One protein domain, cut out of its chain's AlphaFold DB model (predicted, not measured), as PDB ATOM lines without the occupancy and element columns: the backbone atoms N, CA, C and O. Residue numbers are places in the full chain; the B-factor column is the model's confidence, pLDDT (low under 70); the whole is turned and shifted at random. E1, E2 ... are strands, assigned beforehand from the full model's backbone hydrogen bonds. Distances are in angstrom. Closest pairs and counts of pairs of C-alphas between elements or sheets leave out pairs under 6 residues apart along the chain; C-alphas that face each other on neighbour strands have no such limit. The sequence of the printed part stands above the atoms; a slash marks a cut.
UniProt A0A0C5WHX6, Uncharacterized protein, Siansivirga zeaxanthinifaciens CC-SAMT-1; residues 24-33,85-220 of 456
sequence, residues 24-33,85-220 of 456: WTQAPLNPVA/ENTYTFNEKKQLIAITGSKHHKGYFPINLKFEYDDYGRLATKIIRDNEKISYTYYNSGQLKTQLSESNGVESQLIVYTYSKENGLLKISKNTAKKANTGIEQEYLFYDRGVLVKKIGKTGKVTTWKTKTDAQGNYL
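What this domain is: This is residues 24 to 33 and 85 to 220 of the 456 residues of an uncharacterized protein of Siansivirga zeaxanthinifaciens CC-SAMT-1 (UniProt A0A0C5WHX6). One long antiparallel sheet of eleven strands is curled like part of a barrel, an open trough whose two edges, E1 and E11, stay apart. Residues 24 to 33 lie as a loose piece in the hollow of the trough, and residues 209 to 220 run on past E11 as a tail. The 146 printed residues hold no named helix and eleven named strands, which stand in the sheet in chain order, E1 to E11; the class is all strand. The whole is only just loose, close to compact, with a radius of gyration of the C-alphas of 17.8 A and spans of 45 by 43 by 38 A.

Where its parts are: Begin at C-alpha 24, at (8.414, -26.420, 27.803); no named element lies in residues 24 to 33. After the cut, find C-alpha 86 at (-9.874, -7.728, 26.234), where E1, residues 86 to 90, begins. Then come E2, residues 96 to 101, E3, residues 111 to 117, E4, residues 123 to 129, E5, residues 132 to 138, and E6, residues 144 to 151. The longest strand by residues is E7, residues 154 to 166, 36.3 A from first to last C-alpha. E8, residues 169 to 178, measures 28.8 A, and E9, residues 181 to 192, 32.9 A. E10, residues 195 to 200, and E11, residues 206 to 208, follow; E11 ends at C-alpha 208, (-2.562, -41.097, 21.021).

How they stand to each other: The eleven strands form a meander, each the antiparallel neighbour of the one before, and each successive pair is a hairpin. At the edge strand E1, look for N 87 and O 100 of E2, 2.7 A apart; the directions stand at 160 degrees. E3 is staggered: it pairs with E2 over residues 111 to 114, with N 113 and O 99 at 2.9 A, and with E4 over residues 114 to 117, with N 116 and O 125 at 2.9 A. Between E6 and E7, N 149 and O 157 are 2.8 A apart. E7 and E8 stand at 161 degrees, with N 164 and O 171 at 2.9 A. E9 and E10 stand at 144 degrees, with N 190 and O 198 at 2.8 A. At the other edge strand, E11, N 207 and O 199 of E10 are 2.8 A apart.

The domain as a whole: The sheet is twisted: its strands' lines turn by 79 degrees from edge to edge, and the way across it turns by 91 degrees. The farthest C-alphas, those of Asn 152 and Ala 215, are 51.1 A apart. Residues 34 to 84 are not printed, and C-alphas 33 and 85 are 20.2 A apart across this cut. The link from E2 to E3 is short; the other links between strands are tight. In the tail, residues 212 to 213 pair with residues 219 to 220, antiparallel. The mean pLDDT of the printed part is 78.1; it is under 70 at residues 24 to 33, 102 to 109, 180 to 182, 193 to 195 and 209 to 220.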
ATOM      1  N   TRP A  24       9.455 -25.586  28.389       51.19
ATOM      2  CA  TRP A  24       8.414 -26.420  27.803       51.19
ATOM      3  C   TRP A  24       8.768 -27.908  27.778       51.19
ATOM      4  O   TRP A  24       7.872 -28.749  27.732       51.19
ATOM      5  N   THR A  25      10.056 -28.256  27.860       53.59
ATOM      6  CA  THR A  25      10.489 -29.655  27.886       53.59
ATOM      7  C   THR A  25      10.317 -30.296  29.261       53.59
ATOM      8  O   THR A  25      10.092 -31.503  29.332       53.59
ATOM      9  N   GLN A  26      10.376 -29.508  30.341       50.16
ATOM     10  CA  GLN A  26      10.278 -30.001  31.722       50.16
ATOM     11  C   GLN A  26       8.975 -29.609  32.435       50.16
ATOM     12  O   GLN A  26       8.622 -30.250  33.428       50.16
ATOM     13  N   ALA A  27       8.256 -28.587  31.954       53.53
ATOM     14  CA  ALA A  27       7.057 -28.035  32.590       53.53
ATOM     15  C   ALA A  27       5.979 -27.569  31.575       53.53
ATOM     16  O   ALA A  27       5.569 -26.407  31.600       53.53
ATOM     17  N   PRO A  28       5.447 -28.463  30.715       49.78
ATOM     18  CA  PRO A  28       4.499 -28.103  29.647       49.78
ATOM     19  C   PRO A  28       3.108 -27.659  30.139       49.78
ATOM     20  O   PRO A  28       2.269 -27.248  29.342       49.78
ATOM     21  N   LEU A  29       2.841 -27.761  31.445       57.56
ATOM     22  CA  LEU A  29       1.597 -27.323  32.086       57.56
ATOM     23  C   LEU A  29       1.740 -25.976  32.808       57.56
ATOM     24  O   LEU A  29       0.910 -25.657  33.658       57.56
ATOM     25  N   ASN A  30       2.796 -25.206  32.526       55.97
ATOM     26  CA  ASN A  30       2.962 -23.891  33.132       55.97
ATOM     27  C   ASN A  30       1.766 -22.989  32.751       55.97
ATOM     28  O   ASN A  30       1.520 -22.783  31.561       55.97
ATOM     29  N   PRO A  31       0.988 -22.490  33.729       49.41
ATOM     30  CA  PRO A  31      -0.278 -21.800  33.475       49.41
ATOM     31  C   PRO A  31      -0.128 -20.434  32.796       49.41
ATOM     32  O   PRO A  31      -1.116 -19.924  32.270       49.41
ATOM     33  N   VAL A  32       1.073 -19.847  32.785       49.38
ATOM     34  CA  VAL A  32       1.359 -18.640  31.998       49.38
ATOM     35  C   VAL A  32       2.278 -19.033  30.866       49.38
ATOM     36  O   VAL A  32       3.493 -19.119  31.008       49.38
ATOM     37  N   ALA A  33       1.652 -19.303  29.740       44.59
ATOM     38  CA  ALA A  33       2.307 -19.455  28.471       44.59
ATOM     39  C   ALA A  33       1.579 -18.537  27.509       44.59
ATOM     40  O   ALA A  33       0.454 -18.824  27.095       44.59
ATOM     41  N   GLU A  85     -12.059  -7.154  22.688       75.69
ATOM     42  CA  GLU A  85     -11.798  -5.945  23.476       75.69
ATOM     43  C   GLU A  85     -11.237  -6.275  24.864       75.69
ATOM     44  O   GLU A  85     -11.356  -5.491  25.809       75.69
ATOM     45  N   ASN A  86     -10.623  -7.454  25.024       80.31
ATOM     46  CA  ASN A  86      -9.874  -7.728  26.234       80.31
ATOM     47  C   ASN A  86      -8.573  -6.945  26.169       80.31
ATOM     48  O   ASN A  86      -7.817  -7.058  25.211       80.31
ATOM     49  N   THR A  87      -8.298  -6.193  27.220       86.81
ATOM     50  CA  THR A  87      -7.074  -5.432  27.425       86.81
ATOM     51  C   THR A  87      -6.155  -6.187  28.367       86.81
ATOM     52  O   THR A  87      -6.598  -6.807  29.338       86.81
ATOM     53  N   TYR A  88      -4.865  -6.151  28.065       86.81
ATOM     54  CA  TYR A  88      -3.840  -6.929  28.746       86.81
ATOM     55  C   TYR A  88      -2.834  -5.976  29.394       86.81
ATOM     56  O   TYR A  88      -2.195  -5.166  28.724       86.81
ATOM     57  N   THR A  89      -2.673  -6.084  30.712       89.50
ATOM     58  CA  THR A  89      -1.817  -5.181  31.497       89.50
ATOM     59  C   THR A  89      -0.592  -5.918  32.005       89.50
ATOM     60  O   THR A  89      -0.704  -7.026  32.532       89.50
ATOM     61  N   PHE A  90       0.574  -5.278  31.913       86.06
ATOM     62  CA  PHE A  90       1.864  -5.855  32.288       86.06
ATOM     63  C   PHE A  90       2.551  -5.012  33.358       86.06
ATOM     64  O   PHE A  90       2.392  -3.795  33.392       86.06
ATOM     65  N   ASN A  91       3.332  -5.658  34.221       85.31
ATOM     66  CA  ASN A  91       4.216  -4.956  35.151       85.31
ATOM     67  C   ASN A  91       5.550  -4.557  34.485       85.31
ATOM     68  O   ASN A  91       5.838  -4.928  33.348       85.31
ATOM     69  N   GLU A  92       6.409  -3.857  35.229       84.81
ATOM     70  CA  GLU A  92       7.747  -3.430  34.778       84.81
ATOM     71  C   GLU A  92       8.663  -4.593  34.363       84.81
ATOM     72  O   GLU A  92       9.567  -4.429  33.545       84.81
ATOM     73  N   LYS A  93       8.413  -5.800  34.887       82.19
ATOM     74  CA  LYS A  93       9.115  -7.034  34.507       82.19
ATOM     75  C   LYS A  93       8.513  -7.700  33.262       82.19
ATOM     76  O   LYS A  93       8.883  -8.829  32.950       82.19
ATOM     77  N   LYS A  94       7.596  -7.026  32.556       78.31
ATOM     78  CA  LYS A  94       6.872  -7.526  31.376       78.31
ATOM     79  C   LYS A  94       6.039  -8.789  31.657       78.31
ATOM     80  O   LYS A  94       5.801  -9.592  30.758       78.31
ATOM     81  N   GLN A  95       5.585  -8.981  32.896       78.69
ATOM     82  CA  GLN A  95       4.696 -10.085  33.281       78.69
ATOM     83  C   GLN A  95       3.239  -9.623  33.239       78.69
ATOM     84  O   GLN A  95       2.941  -8.515  33.685       78.69
ATOM     85  N   LEU A  96       2.333 -10.472  32.749       83.44
ATOM     86  CA  LEU A  96       0.896 -10.183  32.704       83.44
ATOM     87  C   LEU A  96       0.333 -10.072  34.111       83.44
ATOM     88  O   LEU A  96       0.384 -11.054  34.837       83.44
ATOM     89  N   ILE A  97      -0.248  -8.947  34.487       88.75
ATOM     90  CA  ILE A  97      -0.849  -8.768  35.814       88.75
ATOM     91  C   ILE A  97      -2.368  -8.666  35.771       88.75
ATOM     92  O   ILE A  97      -3.011  -8.950  36.780       88.75
ATOM     93  N   ALA A  98      -2.955  -8.325  34.621       89.44
ATOM     94  CA  ALA A  98      -4.404  -8.306  34.473       89.44
ATOM     95  C   ALA A  98      -4.870  -8.562  33.037       89.44
ATOM     96  O   ALA A  98      -4.179  -8.204  32.084       89.44
ATOM     97  N   ILE A  99      -6.064  -9.145  32.916       89.19
ATOM     98  CA  ILE A  99      -6.878  -9.124  31.696       89.19
ATOM     99  C   ILE A  99      -8.225  -8.506  32.054       89.19
ATOM    100  O   ILE A  99      -8.930  -9.025  32.926       89.19
ATOM    101  N   THR A 100      -8.584  -7.426  31.370       88.31
ATOM    102  CA  THR A 100      -9.838  -6.697  31.572       88.31
ATOM    103  C   THR A 100     -10.615  -6.613  30.271       88.31
ATOM    104  O   THR A 100     -10.089  -6.116  29.286       88.31
ATOM    105  N   GLY A 101     -11.855  -7.089  30.241       81.00
ATOM    106  CA  GLY A 101     -12.652  -7.140  29.013       81.00
ATOM    107  C   GLY A 101     -14.101  -6.741  29.235       81.00
ATOM    108  O   GLY A 101     -14.702  -7.073  30.262       81.00
ATOM    109  N   SER A 102     -14.668  -6.044  28.254       66.44
ATOM    110  CA  SER A 102     -15.990  -5.416  28.330       66.44
ATOM    111  C   SER A 102     -17.158  -6.341  27.972       66.44
ATOM    112  O   SER A 102     -18.303  -5.917  28.119       66.44
ATOM    113  N   LYS A 103     -16.936  -7.553  27.433       59.06
ATOM    114  CA  LYS A 103     -17.917  -8.107  26.479       59.06
ATOM    115  C   LYS A 103     -19.301  -8.481  27.040       59.06
ATOM    116  O   LYS A 103     -19.591  -9.607  27.440       59.06
ATOM    117  N   HIS A 104     -20.184  -7.503  26.847       44.59
ATOM    118  CA  HIS A 104     -21.645  -7.446  26.816       44.59
ATOM    119  C   HIS A 104     -22.286  -8.261  25.667       44.59
ATOM    120  O   HIS A 104     -23.260  -7.829  25.049       44.59
ATOM    121  N   HIS A 105     -21.805  -9.470  25.367       40.91
ATOM    122  CA  HIS A 105     -22.493 -10.354  24.422       40.91
ATOM    123  C   HIS A 105     -23.029 -11.597  25.129       40.91
ATOM    124  O   HIS A 105     -22.281 -12.476  25.531       40.91
ATOM    125  N   LYS A 106     -24.365 -11.657  25.244       42.22
ATOM    126  CA  LYS A 106     -25.159 -12.781  25.777       42.22
ATOM    127  C   LYS A 106     -24.950 -13.104  27.267       42.22
ATOM    128  O   LYS A 106     -24.794 -14.263  27.629       42.22
ATOM    129  N   GLY A 107     -25.007 -12.097  28.143       48.69
ATOM    130  CA  GLY A 107     -25.150 -12.324  29.592       48.69
ATOM    131  C   GLY A 107     -23.894 -12.819  30.318       48.69
ATOM    132  O   GLY A 107     -24.001 -13.322  31.435       48.69
ATOM    133  N   TYR A 108     -22.715 -12.679  29.712       54.03
ATOM    134  CA  TYR A 108     -21.445 -12.951  30.380       54.03
ATOM    135  C   TYR A 108     -20.984 -11.725  31.180       54.03
ATOM    136  O   TYR A 108     -21.120 -10.585  30.743       54.03
ATOM    137  N   PHE A 109     -20.481 -11.978  32.387       60.78
ATOM    138  CA  PHE A 109     -19.925 -10.963  33.282       60.78
ATOM    139  C   PHE A 109     -18.630 -10.376  32.699       60.78
ATOM    140  O   PHE A 109     -17.913 -11.112  32.014       60.78
ATOM    141  N   PRO A 110     -18.290  -9.108  33.009       70.38
ATOM    142  CA  PRO A 110     -17.012  -8.525  32.615       70.38
ATOM    143  C   PRO A 110     -15.855  -9.426  33.054       70.38
ATOM    144  O   PRO A 110     -15.855  -9.982  34.159       70.38
ATOM    145  N   ILE A 111     -14.876  -9.587  32.167       76.69
ATOM    146  CA  ILE A 111     -13.661 -10.339  32.470       76.69
ATOM    147  C   ILE A 111     -12.770  -9.417  33.299       76.69
ATOM    148  O   ILE A 111     -12.433  -8.323  32.858       76.69
ATOM    149  N   ASN A 112     -12.407  -9.854  34.503       86.25
ATOM    150  CA  ASN A 112     -11.458  -9.158  35.368       86.25
ATOM    151  C   ASN A 112     -10.536 -10.191  36.017       86.25
ATOM    152  O   ASN A 112     -10.730 -10.601  37.160       86.25
ATOM    153  N   LEU A 113      -9.575 -10.671  35.230       88.81
ATOM    154  CA  LEU A 113      -8.572 -11.616  35.701       88.81
ATOM    155  C   LEU A 113      -7.378 -10.843  36.245       88.81
ATOM    156  O   LEU A 113      -6.899  -9.925  35.583       88.81
ATOM    157  N   LYS A 114      -6.849 -11.258  37.397       91.50
ATOM    158  CA  LYS A 114      -5.574 -10.754  37.928       91.50
ATOM    159  C   LYS A 114      -4.593 -11.892  38.142       91.50
ATOM    160  O   LYS A 114      -4.992 -13.021  38.433       91.50
ATOM    161  N   PHE A 115      -3.313 -11.587  38.001       90.12
ATOM    162  CA  PHE A 115      -2.235 -12.561  38.072       90.12
ATOM    163  C   PHE A 115      -1.139 -12.056  39.004       90.12
ATOM    164  O   PHE A 115      -0.686 -10.918  38.894       90.12
ATOM    165  N   GLU A 116      -0.696 -12.928  39.899       91.31
ATOM    166  CA  GLU A 116       0.376 -12.665  40.853       91.31
ATOM    167  C   GLU A 116       1.482 -13.695  40.669       91.31
ATOM    168  O   GLU A 116       1.218 -14.851  40.326       91.31
ATOM    169  N   TYR A 117       2.722 -13.286  40.921       87.00
ATOM    170  CA  TYR A 117       3.907 -14.101  40.680       87.00
ATOM    171  C   TYR A 117       4.721 -14.261  41.955       87.00
ATOM    172  O   TYR A 117       4.750 -13.365  42.795       87.00
ATOM    173  N   ASP A 118       5.405 -15.393  42.072       86.81
ATOM    174  CA  ASP A 118       6.404 -15.600  43.113       86.81
ATOM    175  C   ASP A 118       7.719 -14.856  42.808       86.81
ATOM    176  O   ASP A 118       7.909 -14.276  41.732       86.81
ATOM    177  N   ASP A 119       8.665 -14.907  43.747       85.06
ATOM    178  CA  ASP A 119       9.969 -14.236  43.631       85.06
ATOM    179  C   ASP A 119      10.822 -14.736  42.452       85.06
ATOM    180  O   ASP A 119      11.723 -14.037  41.975       85.06
ATOM    181  N   TYR A 120      10.522 -15.934  41.944       81.12
ATOM    182  CA  TYR A 120      11.163 -16.528  40.772       81.12
ATOM    183  C   TYR A 120      10.458 -16.148  39.461       81.12
ATOM    184  O   TYR A 120      10.896 -16.556  38.385       81.12
ATOM    185  N   GLY A 121       9.388 -15.352  39.532       76.75
ATOM    186  CA  GLY A 121       8.617 -14.886  38.386       76.75
ATOM    187  C   GLY A 121       7.662 -15.927  37.803       76.75
ATOM    188  O   GLY A 121       7.266 -15.796  36.644       76.75
ATOM    189  N   ARG A 122       7.294 -16.960  38.571       80.19
ATOM    190  CA  ARG A 122       6.310 -17.988  38.186       80.19
ATOM    191  C   ARG A 122       4.934 -17.592  38.705       80.19
ATOM    192  O   ARG A 122       4.842 -17.001  39.775       80.19
ATOM    193  N   LEU A 123       3.866 -17.922  37.978       86.50
ATOM    194  CA  LEU A 123       2.507 -17.580  38.407       86.50
ATOM    195  C   LEU A 123       2.188 -18.260  39.739       86.50
ATOM    196  O   LEU A 123       2.138 -19.485  39.788       86.50
ATOM    197  N   ALA A 124       1.948 -17.475  40.779       89.88
ATOM    198  CA  ALA A 124       1.563 -17.940  42.104       89.88
ATOM    199  C   ALA A 124       0.040 -17.943  42.270       89.88
ATOM    200  O   ALA A 124      -0.515 -18.919  42.771       89.88
ATOM    201  N   THR A 125      -0.644 -16.908  41.775       92.38
ATOM    202  CA  THR A 125      -2.095 -16.757  41.941       92.38
ATOM    203  C   THR A 125      -2.738 -16.270  40.651       92.38
ATOM    204  O   THR A 125      -2.258 -15.330  40.024       92.38
ATOM    205  N   LYS A 126      -3.868 -16.871  40.277       91.75
ATOM    206  CA  LYS A 126      -4.813 -16.340  39.292       91.75
ATOM    207  C   LYS A 126      -6.124 -16.019  39.994       91.75
ATOM    208  O   LYS A 126      -6.807 -16.927  40.457       91.75
ATOM    209  N   ILE A 127      -6.500 -14.754  40.030       91.31
ATOM    210  CA  ILE A 127      -7.779 -14.289  40.563       91.31
ATOM    211  C   ILE A 127      -8.744 -14.190  39.384       91.31
ATOM    212  O   ILE A 127      -8.459 -13.495  38.410       91.31
ATOM    213  N   ILE A 128      -9.844 -14.939  39.437       87.25
ATOM    214  CA  ILE A 128     -10.876 -14.969  38.393       87.25
ATOM    215  C   ILE A 128     -11.924 -13.889  38.663       87.25
ATOM    216  O   ILE A 128     -12.358 -13.196  37.745       87.25
ATOM    217  N   ARG A 129     -12.319 -13.769  39.934       83.12
ATOM    218  CA  ARG A 129     -13.190 -12.739  40.519       83.12
ATOM    219  C   ARG A 129     -12.773 -12.550  41.976       83.12
ATOM    220  O   ARG A 129     -12.056 -13.397  42.501       83.12
ATOM    221  N   ASP A 130     -13.263 -11.513  42.648       79.94
ATOM    222  CA  ASP A 130     -12.856 -11.181  44.027       79.94
ATOM    223  C   ASP A 130     -12.920 -12.373  45.004       79.94
ATOM    224  O   ASP A 130     -12.076 -12.498  45.887       79.94
ATOM    225  N   ASN A 131     -13.853 -13.305  44.785       84.75
ATOM    226  CA  ASN A 131     -14.030 -14.486  45.630       84.75
ATOM    227  C   ASN A 131     -13.598 -15.809  44.979       84.75
ATOM    228  O   ASN A 131     -13.788 -16.861  45.583       84.75
ATOM    229  N   GLU A 132     -13.065 -15.800  43.758       89.94
ATOM    230  CA  GLU A 132     -12.660 -17.012  43.042       89.94
ATOM    231  C   GLU A 132     -11.202 -16.896  42.612       89.94
ATOM    232  O   GLU A 132     -10.849 -16.037  41.799       89.94
ATOM    233  N   LYS A 133     -10.347 -17.773  43.139       94.00
ATOM    234  CA  LYS A 133      -8.918 -17.768  42.819       94.00
ATOM    235  C   LYS A 133      -8.368 -19.172  42.645       94.00
ATOM    236  O   LYS A 133      -8.900 -20.148  43.169       94.00
ATOM    237  N   ILE A 134      -7.274 -19.251  41.903       93.88
ATOM    238  CA  ILE A 134      -6.486 -20.455  41.706       93.88
ATOM    239  C   ILE A 134      -5.057 -20.160  42.149       93.88
ATOM    240  O   ILE A 134      -4.404 -19.285  41.583       93.88
ATOM    241  N   SER A 135      -4.576 -20.906  43.132       94.81
ATOM    242  CA  SER A 135      -3.219 -20.810  43.662       94.81
ATOM    243  C   SER A 135      -2.354 -21.935  43.095       94.81
ATOM    244  O   SER A 135      -2.811 -23.072  42.956       94.81
ATOM    245  N   TYR A 136      -1.097 -21.640  42.788       92.50
ATOM    246  CA  TYR A 136      -0.144 -22.560  42.176       92.50
ATOM    247  C   TYR A 136       1.112 -22.654  43.039       92.50
ATOM    248  O   TYR A 136       1.660 -21.644  43.473       92.50
ATOM    249  N   THR A 137       1.604 -23.873  43.264       93.44
ATOM    250  CA  THR A 137       2.899 -24.088  43.929       93.44
ATOM    251  C   THR A 137       3.820 -24.904  43.047       93.44
ATOM    252  O   THR A 137       3.360 -25.681  42.212       93.44
ATOM    253  N   TYR A 138       5.127 -24.756  43.246       87.56
ATOM    254  CA  TYR A 138       6.146 -25.373  42.404       87.56
ATOM    255  C   TYR A 138       7.153 -26.156  43.241       87.56
ATOM    256  O   TYR A 138       7.408 -25.842  44.402       87.56
ATOM    257  N   TYR A 139       7.759 -27.170  42.631       86.19
ATOM    258  CA  TYR A 139       8.983 -27.772  43.146       86.19
ATOM    259  C   TYR A 139      10.167 -26.805  42.983       86.19
ATOM    260  O   TYR A 139      10.135 -25.883  42.162       86.19
ATOM    261  N   ASN A 140      11.261 -27.068  43.701       82.19
ATOM    262  CA  ASN A 140      12.517 -26.323  43.535       82.19
ATOM    263  C   ASN A 140      13.080 -26.439  42.107       82.19
ATOM    264  O   ASN A 140      13.756 -25.531  41.641       82.19
ATOM    265  N   SER A 141      12.748 -27.521  41.392       76.88
ATOM    266  CA  SER A 141      13.068 -27.711  39.970       76.88
ATOM    267  C   SER A 141      12.309 -26.769  39.025       76.88
ATOM    268  O   SER A 141      12.595 -26.751  37.834       76.88
ATOM    269  N   GLY A 142      11.320 -26.017  39.519       76.06
ATOM    270  CA  GLY A 142      10.467 -25.141  38.709       76.06
ATOM    271  C   GLY A 142       9.202 -25.803  38.162       76.06
ATOM    272  O   GLY A 142       8.364 -25.116  37.587       76.06
ATOM    273  N   GLN A 143       9.022 -27.108  38.366       79.81
ATOM    274  CA  GLN A 143       7.841 -27.842  37.904       79.81
ATOM    275  C   GLN A 143       6.613 -27.542  38.767       79.81
ATOM    276  O   GLN A 143       6.723 -27.454  39.991       79.81
ATOM    277  N   LEU A 144       5.435 -27.430  38.144       85.50
ATOM    278  CA  LEU A 144       4.176 -27.197  38.855       85.50
ATOM    279  C   LEU A 144       3.871 -28.386  39.772       85.50
ATOM    280  O   LEU A 144       3.801 -29.513  39.300       85.50
ATOM    281  N   LYS A 145       3.688 -28.144  41.066       91.38
ATOM    282  CA  LYS A 145       3.456 -29.161  42.099       91.38
ATOM    283  C   LYS A 145       1.976 -29.294  42.426       91.38
ATOM    284  O   LYS A 145       1.438 -30.400  42.380       91.38
ATOM    285  N   THR A 146       1.315 -28.182  42.733       93.75
ATOM    286  CA  THR A 146      -0.124 -28.166  43.017       93.75
ATOM    287  C   THR A 146      -0.829 -27.011  42.333       93.75
ATOM    288  O   THR A 146      -0.228 -25.979  42.041       93.75
ATOM    289  N   GLN A 147      -2.125 -27.203  42.115       94.69
ATOM    290  CA  GLN A 147      -3.076 -26.163  41.763       94.69
ATOM    291  C   GLN A 147      -4.277 -26.286  42.707       94.69
ATOM    292  O   GLN A 147      -4.895 -27.348  42.770       94.69
ATOM    293  N   LEU A 148      -4.600 -25.219  43.428       94.69
ATOM    294  CA  LEU A 148      -5.702 -25.162  44.386       94.69
ATOM    295  C   LEU A 148      -6.720 -24.123  43.921       94.69
ATOM    296  O   LEU A 148      -6.375 -22.953  43.808       94.69
ATOM    297  N   SER A 149      -7.953 -24.543  43.660       94.00
ATOM    298  CA  SER A 149      -9.061 -23.651  43.312       94.00
ATOM    299  C   SER A 149      -9.910 -23.367  44.551       94.00
ATOM    300  O   SER A 149     -10.426 -24.293  45.186       94.00
ATOM    301  N   GLU A 150     -10.127 -22.092  44.852       93.25
ATOM    302  CA  GLU A 150     -10.914 -21.615  45.991       93.25
ATOM    303  C   GLU A 150     -12.086 -20.755  45.515       93.25
ATOM    304  O   GLU A 150     -11.948 -19.947  44.596       93.25
ATOM    305  N   SER A 151     -13.237 -20.919  46.168       91.31
ATOM    306  CA  SER A 151     -14.437 -20.112  45.951       91.31
ATOM    307  C   SER A 151     -14.983 -19.654  47.302       91.31
ATOM    308  O   SER A 151     -15.206 -20.476  48.189       91.31
ATOM    309  N   ASN A 152     -15.156 -18.344  47.484       87.94
ATOM    310  CA  ASN A 152     -15.532 -17.704  48.753       87.94
ATOM    311  C   ASN A 152     -14.618 -18.112  49.927       87.94
ATOM    312  O   ASN A 152     -15.091 -18.372  51.030       87.94
ATOM    313  N   GLY A 153     -13.308 -18.226  49.672       85.25
ATOM    314  CA  GLY A 153     -12.321 -18.650  50.674       85.25
ATOM    315  C   GLY A 153     -12.394 -20.133  51.055       85.25
ATOM    316  O   GLY A 153     -11.747 -20.555  52.008       85.25
ATOM    317  N   VAL A 154     -13.184 -20.932  50.331       86.75
ATOM    318  CA  VAL A 154     -13.332 -22.367  50.571       86.75
ATOM    319  C   VAL A 154     -12.673 -23.148  49.442       86.75
ATOM    320  O   VAL A 154     -12.971 -22.933  48.266       86.75
ATOM    321  N   GLU A 155     -11.819 -24.108  49.801       88.69
ATOM    322  CA  GLU A 155     -11.222 -25.036  48.841       88.69
ATOM    323  C   GLU A 155     -12.305 -25.839  48.109       88.69
ATOM    324  O   GLU A 155     -13.117 -26.547  48.716       88.69
ATOM    325  N   SER A 156     -12.312 -25.732  46.783       89.12
ATOM    326  CA  SER A 156     -13.262 -26.425  45.906       89.12
ATOM    327  C   SER A 156     -12.613 -27.617  45.199       89.12
ATOM    328  O   SER A 156     -13.243 -28.667  45.021       89.12
ATOM    329  N   GLN A 157     -11.338 -27.473  44.827       92.50
ATOM    330  CA  GLN A 157     -10.592 -28.454  44.051       92.50
ATOM    331  C   GLN A 157      -9.091 -28.336  44.316       92.50
ATOM    332  O   GLN A 157      -8.523 -27.258  44.177       92.50
ATOM    333  N   LEU A 158      -8.443 -29.466  44.584       93.31
ATOM    334  CA  LEU A 158      -6.990 -29.592  44.635       93.31
ATOM    335  C   LEU A 158      -6.524 -30.509  43.505       93.31
ATOM    336  O   LEU A 158      -7.042 -31.611  43.319       93.31
ATOM    337  N   ILE A 159      -5.518 -30.064  42.761       93.69
ATOM    338  CA  ILE A 159      -4.834 -30.856  41.747       93.69
ATOM    339  C   ILE A 159      -3.371 -30.999  42.151       93.69
ATOM    340  O   ILE A 159      -2.695 -30.002  42.396       93.69
ATOM    341  N   VAL A 160      -2.880 -32.234  42.187       94.25
ATOM    342  CA  VAL A 160      -1.481 -32.561  42.476       94.25
ATOM    343  C   VAL A 160      -0.834 -33.153  41.232       94.25
ATOM    344  O   VAL A 160      -1.389 -34.060  40.604       94.25
ATOM    345  N   TYR A 161       0.349 -32.642  40.902       91.56
ATOM    346  CA  TYR A 161       1.133 -33.055  39.750       91.56
ATOM    347  C   TYR A 161       2.391 -33.808  40.190       91.56
ATOM    348  O   TYR A 161       3.145 -33.359  41.062       91.56
ATOM    349  N   THR A 162       2.644 -34.946  39.548       92.19
ATOM    350  CA  THR A 162       3.906 -35.683  39.674       92.19
ATOM    351  C   THR A 162       4.494 -35.974  38.301       92.19
ATOM    352  O   THR A 162       3.767 -36.121  37.317       92.19
ATOM    353  N   TYR A 163       5.824 -36.036  38.240       90.19
ATOM    354  CA  TYR A 163       6.590 -36.125  37.001       90.19
ATOM    355  C   TYR A 163       7.507 -37.339  37.051       90.19
ATOM    356  O   TYR A 163       8.115 -37.632  38.078       90.19
ATOM    357  N   SER A 164       7.607 -38.049  35.936       90.94
ATOM    358  CA  SER A 164       8.483 -39.211  35.774       90.94
ATOM    359  C   SER A 164       8.860 -39.380  34.302       90.94
ATOM    360  O   SER A 164       8.301 -38.705  33.436       90.94
ATOM    361  N   LYS A 165       9.805 -40.274  34.002       88.31
ATOM    362  CA  LYS A 165      10.088 -40.702  32.627       88.31
ATOM    363  C   LYS A 165       9.559 -42.112  32.402       88.31
ATOM    364  O   LYS A 165       9.781 -42.984  33.235       88.31
ATOM    365  N   GLU A 166       8.912 -42.337  31.265       87.06
ATOM    366  CA  GLU A 166       8.430 -43.656  30.846       87.06
ATOM    367  C   GLU A 166       8.739 -43.836  29.356       87.06
ATOM    368  O   GLU A 166       8.278 -43.053  28.530       87.06
ATOM    369  N   ASN A 167       9.559 -44.836  29.009       86.88
ATOM    370  CA  ASN A 167       9.989 -45.110  27.628       86.88
ATOM    371  C   ASN A 167      10.588 -43.888  26.902       86.88
ATOM    372  O   ASN A 167      10.300 -43.636  25.737       86.88
ATOM    373  N   GLY A 168      11.390 -43.090  27.614       76.94
ATOM    374  CA  GLY A 168      11.998 -41.864  27.081       76.94
ATOM    375  C   GLY A 168      11.068 -40.643  27.032       76.94
ATOM    376  O   GLY A 168      11.565 -39.530  26.881       76.94
ATOM    377  N   LEU A 169       9.760 -40.820  27.240       77.62
ATOM    378  CA  LEU A 169       8.773 -39.739  27.286       77.62
ATOM    379  C   LEU A 169       8.685 -39.128  28.687       77.62
ATOM    380  O   LEU A 169       8.830 -39.827  29.694       77.62
ATOM    381  N   LEU A 170       8.376 -37.832  28.761       82.50
ATOM    382  CA  LEU A 170       7.970 -37.195  30.013       82.50
ATOM    383  C   LEU A 170       6.532 -37.614  30.335       82.50
ATOM    384  O   LEU A 170       5.618 -37.321  29.569       82.50
ATOM    385  N   LYS A 171       6.323 -38.251  31.485       89.56
ATOM    386  CA  LYS A 171       5.004 -38.609  32.010       89.56
ATOM    387  C   LYS A 171       4.620 -37.683  33.156       89.56
ATOM    388  O   LYS A 171       5.351 -37.572  34.140       89.56
ATOM    389  N   ILE A 172       3.434 -37.094  33.055       91.56
ATOM    390  CA  ILE A 172       2.813 -36.266  34.089       91.56
ATOM    391  C   ILE A 172       1.572 -36.988  34.608       91.56
ATOM    392  O   ILE A 172       0.681 -37.310  33.822       91.56
ATOM    393  N   SER A 173       1.496 -37.228  35.917       93.12
ATOM    394  CA  SER A 173       0.268 -37.676  36.586       93.12
ATOM    395  C   SER A 173      -0.441 -36.476  37.196       93.12
ATOM    396  O   SER A 173       0.171 -35.700  37.928       93.12
ATOM    397  N   LYS A 174      -1.737 -36.354  36.924       93.44
ATOM    398  CA  LYS A 174      -2.614 -35.298  37.424       93.44
ATOM    399  C   LYS A 174      -3.697 -35.917  38.302       93.44
ATOM    400  O   LYS A 174      -4.642 -36.513  37.789       93.44
ATOM    401  N   ASN A 175      -3.564 -35.750  39.614       92.38
ATOM    402  CA  ASN A 175      -4.513 -36.257  40.605       92.38
ATOM    403  C   ASN A 175      -5.421 -35.122  41.066       92.38
ATOM    404  O   ASN A 175      -4.933 -34.124  41.582       92.38
ATOM    405  N   THR A 176      -6.725 -35.259  40.864       92.06
ATOM    406  CA  THR A 176      -7.722 -34.235  41.184       92.06
ATOM    407  C   THR A 176      -8.604 -34.711  42.331       92.06
ATOM    408  O   THR A 176      -9.325 -35.694  42.179       92.06
ATOM    409  N   ALA A 177      -8.593 -33.982  43.444       89.50
ATOM    410  CA  ALA A 177      -9.537 -34.132  44.544       89.50
ATOM    411  C   ALA A 177     -10.532 -32.964  44.510       89.50
ATOM    412  O   ALA A 177     -10.133 -31.804  44.386       89.50
ATOM    413  N   LYS A 178     -11.832 -33.254  44.593       85.25
ATOM    414  CA  LYS A 178     -12.891 -32.234  44.645       85.25
ATOM    415  C   LYS A 178     -13.635 -32.373  45.958       85.25
ATOM    416  O   LYS A 178     -14.014 -33.478  46.313       85.25
ATOM    417  N   LYS A 179     -13.939 -31.268  46.636       75.56
ATOM    418  CA  LYS A 179     -14.633 -31.320  47.934       75.56
ATOM    419  C   LYS A 179     -16.006 -32.013  47.866       75.56
ATOM    420  O   LYS A 179     -16.418 -32.649  48.828       75.56
ATOM    421  N   ALA A 180     -16.692 -31.923  46.723       64.56
ATOM    422  CA  ALA A 180     -18.010 -32.528  46.505       64.56
ATOM    423  C   ALA A 180     -17.986 -34.036  46.163       64.56
ATOM    424  O   ALA A 180     -19.043 -34.653  46.154       64.56
ATOM    425  N   ASN A 181     -16.817 -34.631  45.884       63.66
ATOM    426  CA  ASN A 181     -16.677 -36.046  45.525       63.66
ATOM    427  C   ASN A 181     -15.556 -36.689  46.350       63.66
ATOM    428  O   ASN A 181     -14.418 -36.240  46.310       63.66
ATOM    429  N   THR A 182     -15.838 -37.799  47.028       63.69
ATOM    430  CA  THR A 182     -14.832 -38.538  47.816       63.69
ATOM    431  C   THR A 182     -13.796 -39.286  46.962       63.69
ATOM    432  O   THR A 182     -12.829 -39.818  47.500       63.69
ATOM    433  N   GLY A 183     -13.966 -39.329  45.635       72.06
ATOM    434  CA  GLY A 183     -13.043 -39.987  44.708       72.06
ATOM    435  C   GLY A 183     -11.918 -39.076  44.202       72.06
ATOM    436  O   GLY A 183     -12.149 -37.917  43.856       72.06
ATOM    437  N   ILE A 184     -10.706 -39.629  44.095       81.38
ATOM    438  CA  ILE A 184      -9.577 -38.999  43.396       81.38
ATOM    439  C   ILE A 184      -9.677 -39.354  41.909       81.38
ATOM    440  O   ILE A 184      -9.607 -40.521  41.533       81.38
ATOM    441  N   GLU A 185      -9.819 -38.346  41.050       88.12
ATOM    442  CA  GLU A 185      -9.767 -38.527  39.598       88.12
ATOM    443  C   GLU A 185      -8.307 -38.435  39.125       88.12
ATOM    444  O   GLU A 185      -7.637 -37.434  39.391       88.12
ATOM    445  N   GLN A 186      -7.819 -39.432  38.383       91.25
ATOM    446  CA  GLN A 186      -6.439 -39.467  37.888       91.25
ATOM    447  C   GLN A 186      -6.372 -39.391  36.359       91.25
ATOM    448  O   GLN A 186      -7.120 -40.059  35.655       91.25
ATOM    449  N   GLU A 187      -5.455 -38.580  35.836       93.31
ATOM    450  CA  GLU A 187      -5.160 -38.442  34.406       93.31
ATOM    451  C   GLU A 187      -3.646 -38.532  34.179       93.31
ATOM    452  O   GLU A 187      -2.867 -38.040  34.995       93.31
ATOM    453  N   TYR A 188      -3.226 -39.129  33.060       92.00
ATOM    454  CA  TYR A 188      -1.819 -39.178  32.658       92.00
ATOM    455  C   TYR A 188      -1.604 -38.492  31.314       92.00
ATOM    456  O   TYR A 188      -2.332 -38.748  30.352       92.00
ATOM    457  N   LEU A 189      -0.565 -37.667  31.235       88.69
ATOM    458  CA  LEU A 189      -0.144 -36.974  30.022       88.69
ATOM    459  C   LEU A 189       1.292 -37.375  29.688       88.69
ATOM    460  O   LEU A 189       2.142 -37.413  30.575       88.69
ATOM    461  N   PHE A 190       1.555 -37.666  28.419       85.06
ATOM    462  CA  PHE A 190       2.861 -38.084  27.928       85.06
ATOM    463  C   PHE A 190       3.339 -37.105  26.867       85.06
ATOM    464  O   PHE A 190       2.646 -36.885  25.869       85.06
ATOM    465  N   TYR A 191       4.524 -36.552  27.091       78.50
ATOM    466  CA  TYR A 191       5.136 -35.563  26.227       78.50
ATOM    467  C   TYR A 191       6.431 -36.090  25.609       78.50
ATOM    468  O   TYR A 191       7.279 -36.643  26.314       78.50
ATOM    469  N   ASP A 192       6.593 -35.860  24.308       73.69
ATOM    470  CA  ASP A 192       7.868 -35.977  23.602       73.69
ATOM    471  C   ASP A 192       8.353 -34.572  23.241       73.69
ATOM    472  O   ASP A 192       7.638 -33.819  22.580       73.69
ATOM    473  N   ARG A 193       9.535 -34.189  23.738       65.06
ATOM    474  CA  ARG A 193      10.166 -32.872  23.497       65.06
ATOM    475  C   ARG A 193       9.199 -31.677  23.618       65.06
ATOM    476  O   ARG A 193       9.234 -30.758  22.811       65.06
ATOM    477  N   GLY A 194       8.340 -31.690  24.639       63.28
ATOM    478  CA  GLY A 194       7.397 -30.602  24.926       63.28
ATOM    479  C   GLY A 194       6.018 -30.732  24.273       63.28
ATOM    480  O   GLY A 194       5.153 -29.902  24.540       63.28
ATOM    481  N   VAL A 195       5.747 -31.792  23.503       63.25
ATOM    482  CA  VAL A 195       4.440 -31.981  22.851       63.25
ATOM    483  C   VAL A 195       3.711 -33.217  23.325       63.25
ATOM    484  O   VAL A 195       4.292 -34.286  23.477       63.25
ATOM    485  N   LEU A 196       2.407 -33.053  23.542       74.56
ATOM    486  CA  LEU A 196       1.516 -34.106  23.996       74.56
ATOM    487  C   LEU A 196       1.329 -35.161  22.896       74.56
ATOM    488  O   LEU A 196       0.648 -34.920  21.904       74.56
ATOM    489  N   VAL A 197       1.896 -36.347  23.104       75.88
ATOM    490  CA  VAL A 197       1.817 -37.482  22.167       75.88
ATOM    491  C   VAL A 197       0.855 -38.567  22.640       75.88
ATOM    492  O   VAL A 197       0.345 -39.350  21.840       75.88
ATOM    493  N   LYS A 198       0.546 -38.610  23.940       85.12
ATOM    494  CA  LYS A 198      -0.421 -39.560  24.500       85.12
ATOM    495  C   LYS A 198      -1.092 -39.007  25.753       85.12
ATOM    496  O   LYS A 198      -0.469 -38.342  26.576       85.12
ATOM    497  N   LYS A 199      -2.374 -39.322  25.914       88.38
ATOM    498  CA  LYS A 199      -3.195 -38.986  27.077       88.38
ATOM    499  C   LYS A 199      -3.996 -40.204  27.522       88.38
ATOM    500  O   LYS A 199      -4.638 -40.853  26.701       88.38
ATOM    501  N   ILE A 200      -3.994 -40.479  28.821       89.31
ATOM    502  CA  ILE A 200      -4.893 -41.442  29.464       89.31
ATOM    503  C   ILE A 200      -5.828 -40.630  30.354       89.31
ATOM    504  O   ILE A 200      -5.403 -40.066  31.360       89.31
ATOM    505  N   GLY A 201      -7.082 -40.498  29.926       83.19
ATOM    506  CA  GLY A 201      -8.089 -39.713  30.635       83.19
ATOM    507  C   GLY A 201      -8.589 -40.392  31.912       83.19
ATOM    508  O   GLY A 201      -8.308 -41.557  32.171       83.19
ATOM    509  N   LYS A 202      -9.419 -39.665  32.665       83.94
ATOM    510  CA  LYS A 202      -9.996 -40.094  33.956       83.94
ATOM    511  C   LYS A 202     -10.807 -41.389  33.895       83.94
ATOM    512  O   LYS A 202     -10.902 -42.102  34.882       83.94
ATOM    513  N   THR A 203     -11.385 -41.691  32.735       81.50
ATOM    514  CA  THR A 203     -12.153 -42.917  32.476       81.50
ATOM    515  C   THR A 203     -11.284 -44.072  31.966       81.50
ATOM    516  O   THR A 203     -11.810 -45.085  31.520       81.50
ATOM    517  N   GLY A 204      -9.958 -43.904  31.930       82.00
ATOM    518  CA  GLY A 204      -9.023 -44.847  31.310       82.00
ATOM    519  C   GLY A 204      -8.931 -44.734  29.784       82.00
ATOM    520  O   GLY A 204      -8.086 -45.392  29.179       82.00
ATOM    521  N   LYS A 205      -9.746 -43.881  29.138       84.19
ATOM    522  CA  LYS A 205      -9.693 -43.666  27.682       84.19
ATOM    523  C   LYS A 205      -8.296 -43.208  27.257       84.19
ATOM    524  O   LYS A 205      -7.830 -42.150  27.685       84.19
ATOM    525  N   VAL A 206      -7.673 -43.972  26.363       88.75
ATOM    526  CA  VAL A 206      -6.367 -43.653  25.779       88.75
ATOM    527  C   VAL A 206      -6.565 -42.896  24.471       88.75
ATOM    528  O   VAL A 206      -7.328 -43.317  23.607       88.75
ATOM    529  N   THR A 207      -5.890 -41.761  24.331       73.81
ATOM    530  CA  THR A 207      -5.788 -40.995  23.083       73.81
ATOM    531  C   THR A 207      -4.313 -40.850  22.742       73.81
ATOM    532  O   THR A 207      -3.523 -40.476  23.608       73.81
ATOM    533  N   THR A 208      -3.945 -41.162  21.503       78.88
ATOM    534  CA  THR A 208      -2.562 -41.097  21.021       78.88
ATOM    535  C   THR A 208      -2.526 -40.233  19.772       78.88
ATOM    536  O   THR A 208      -3.377 -40.386  18.897       78.88
ATOM    537  N   TRP A 209      -1.531 -39.360  19.681       68.12
ATOM    538  CA  TRP A 209      -1.275 -38.527  18.516       68.12
ATOM    539  C   TRP A 209       0.027 -38.990  17.867       68.12
ATOM    540  O   TRP A 209       1.048 -39.117  18.542       68.12
ATOM    541  N   LYS A 210      -0.010 -39.282  16.563       62.28
ATOM    542  CA  LYS A 210       1.210 -39.495  15.778       62.28
ATOM    543  C   LYS A 210       1.733 -38.135  15.354       62.28
ATOM    544  O   LYS A 210       0.992 -37.341  14.782       62.28
ATOM    545  N   THR A 211       2.997 -37.887  15.641       58.53
ATOM    546  CA  THR A 211       3.657 -36.627  15.339       58.53
ATOM    547  C   THR A 211       4.806 -36.928  14.390       58.53
ATOM    548  O   THR A 211       5.695 -37.713  14.718       58.53
ATOM    549  N   LYS A 212       4.783 -36.352  13.185       56.25
ATOM    550  CA  LYS A 212       5.988 -36.264  12.358       56.25
ATOM    551  C   LYS A 212       6.609 -34.900  12.569       56.25
ATOM    552  O   LYS A 212       5.898 -33.923  12.789       56.25
ATOM    553  N   THR A 213       7.930 -34.848  12.520       50.12
ATOM    554  CA  THR A 213       8.679 -33.601  12.561       50.12
ATOM    555  C   THR A 213       9.627 -33.527  11.376       50.12
ATOM    556  O   THR A 213      10.084 -34.561  10.882       50.12
ATOM    557  N   ASP A 214       9.883 -32.324  10.867       45.34
ATOM    558  CA  ASP A 214      10.934 -32.132   9.870       45.34
ATOM    559  C   ASP A 214      12.329 -32.228  10.512       45.34
ATOM    560  O   ASP A 214      12.481 -32.430  11.722       45.34
ATOM    561  N   ALA A 215      13.376 -32.080   9.698       42.19
ATOM    562  CA  ALA A 215      14.761 -32.116  10.170       42.19
ATOM    563  C   ALA A 215      15.090 -30.996  11.180       42.19
ATOM    564  O   ALA A 215      16.104 -31.073  11.872       42.19
ATOM    565  N   GLN A 216      14.249 -29.965  11.271       39.47
ATOM    566  CA  GLN A 216      14.366 -28.837  12.187       39.47
ATOM    567  C   GLN A 216      13.515 -29.026  13.458       39.47
ATOM    568  O   GLN A 216      13.645 -28.241  14.397       39.47
ATOM    569  N   GLY A 217      12.712 -30.094  13.531       42.88
ATOM    570  CA  GLY A 217      11.854 -30.435  14.662       42.88
ATOM    571  C   GLY A 217      10.433 -29.874  14.567       42.88
ATOM    572  O   GLY A 217       9.646 -30.115  15.483       42.88
ATOM    573  N   ASN A 218      10.088 -29.156  13.496       44.81
ATOM    574  CA  ASN A 218       8.775 -28.532  13.329       44.81
ATOM    575  C   ASN A 218       7.714 -29.608  13.071       44.81
ATOM    576  O   ASN A 218       7.993 -30.592  12.390       44.81
ATOM    577  N   TYR A 219       6.496 -29.422  13.580       48.62
ATOM    578  CA  TYR A 219       5.405 -30.383  13.398       48.62
ATOM    579  C   TYR A 219       4.972 -30.477  11.936       48.62
ATOM    580  O   TYR A 219       4.558 -29.495  11.329       48.62
ATOM    581  N   LEU A 220       5.024 -31.690  11.394       44.00
ATOM    582  CA  LEU A 220       4.493 -32.039  10.089       44.00
ATOM    583  C   LEU A 220       3.133 -32.699  10.280       44.00
ATOM    584  O   LEU A 220       3.020 -33.767  10.891       44.00
TER     585      LEU A 220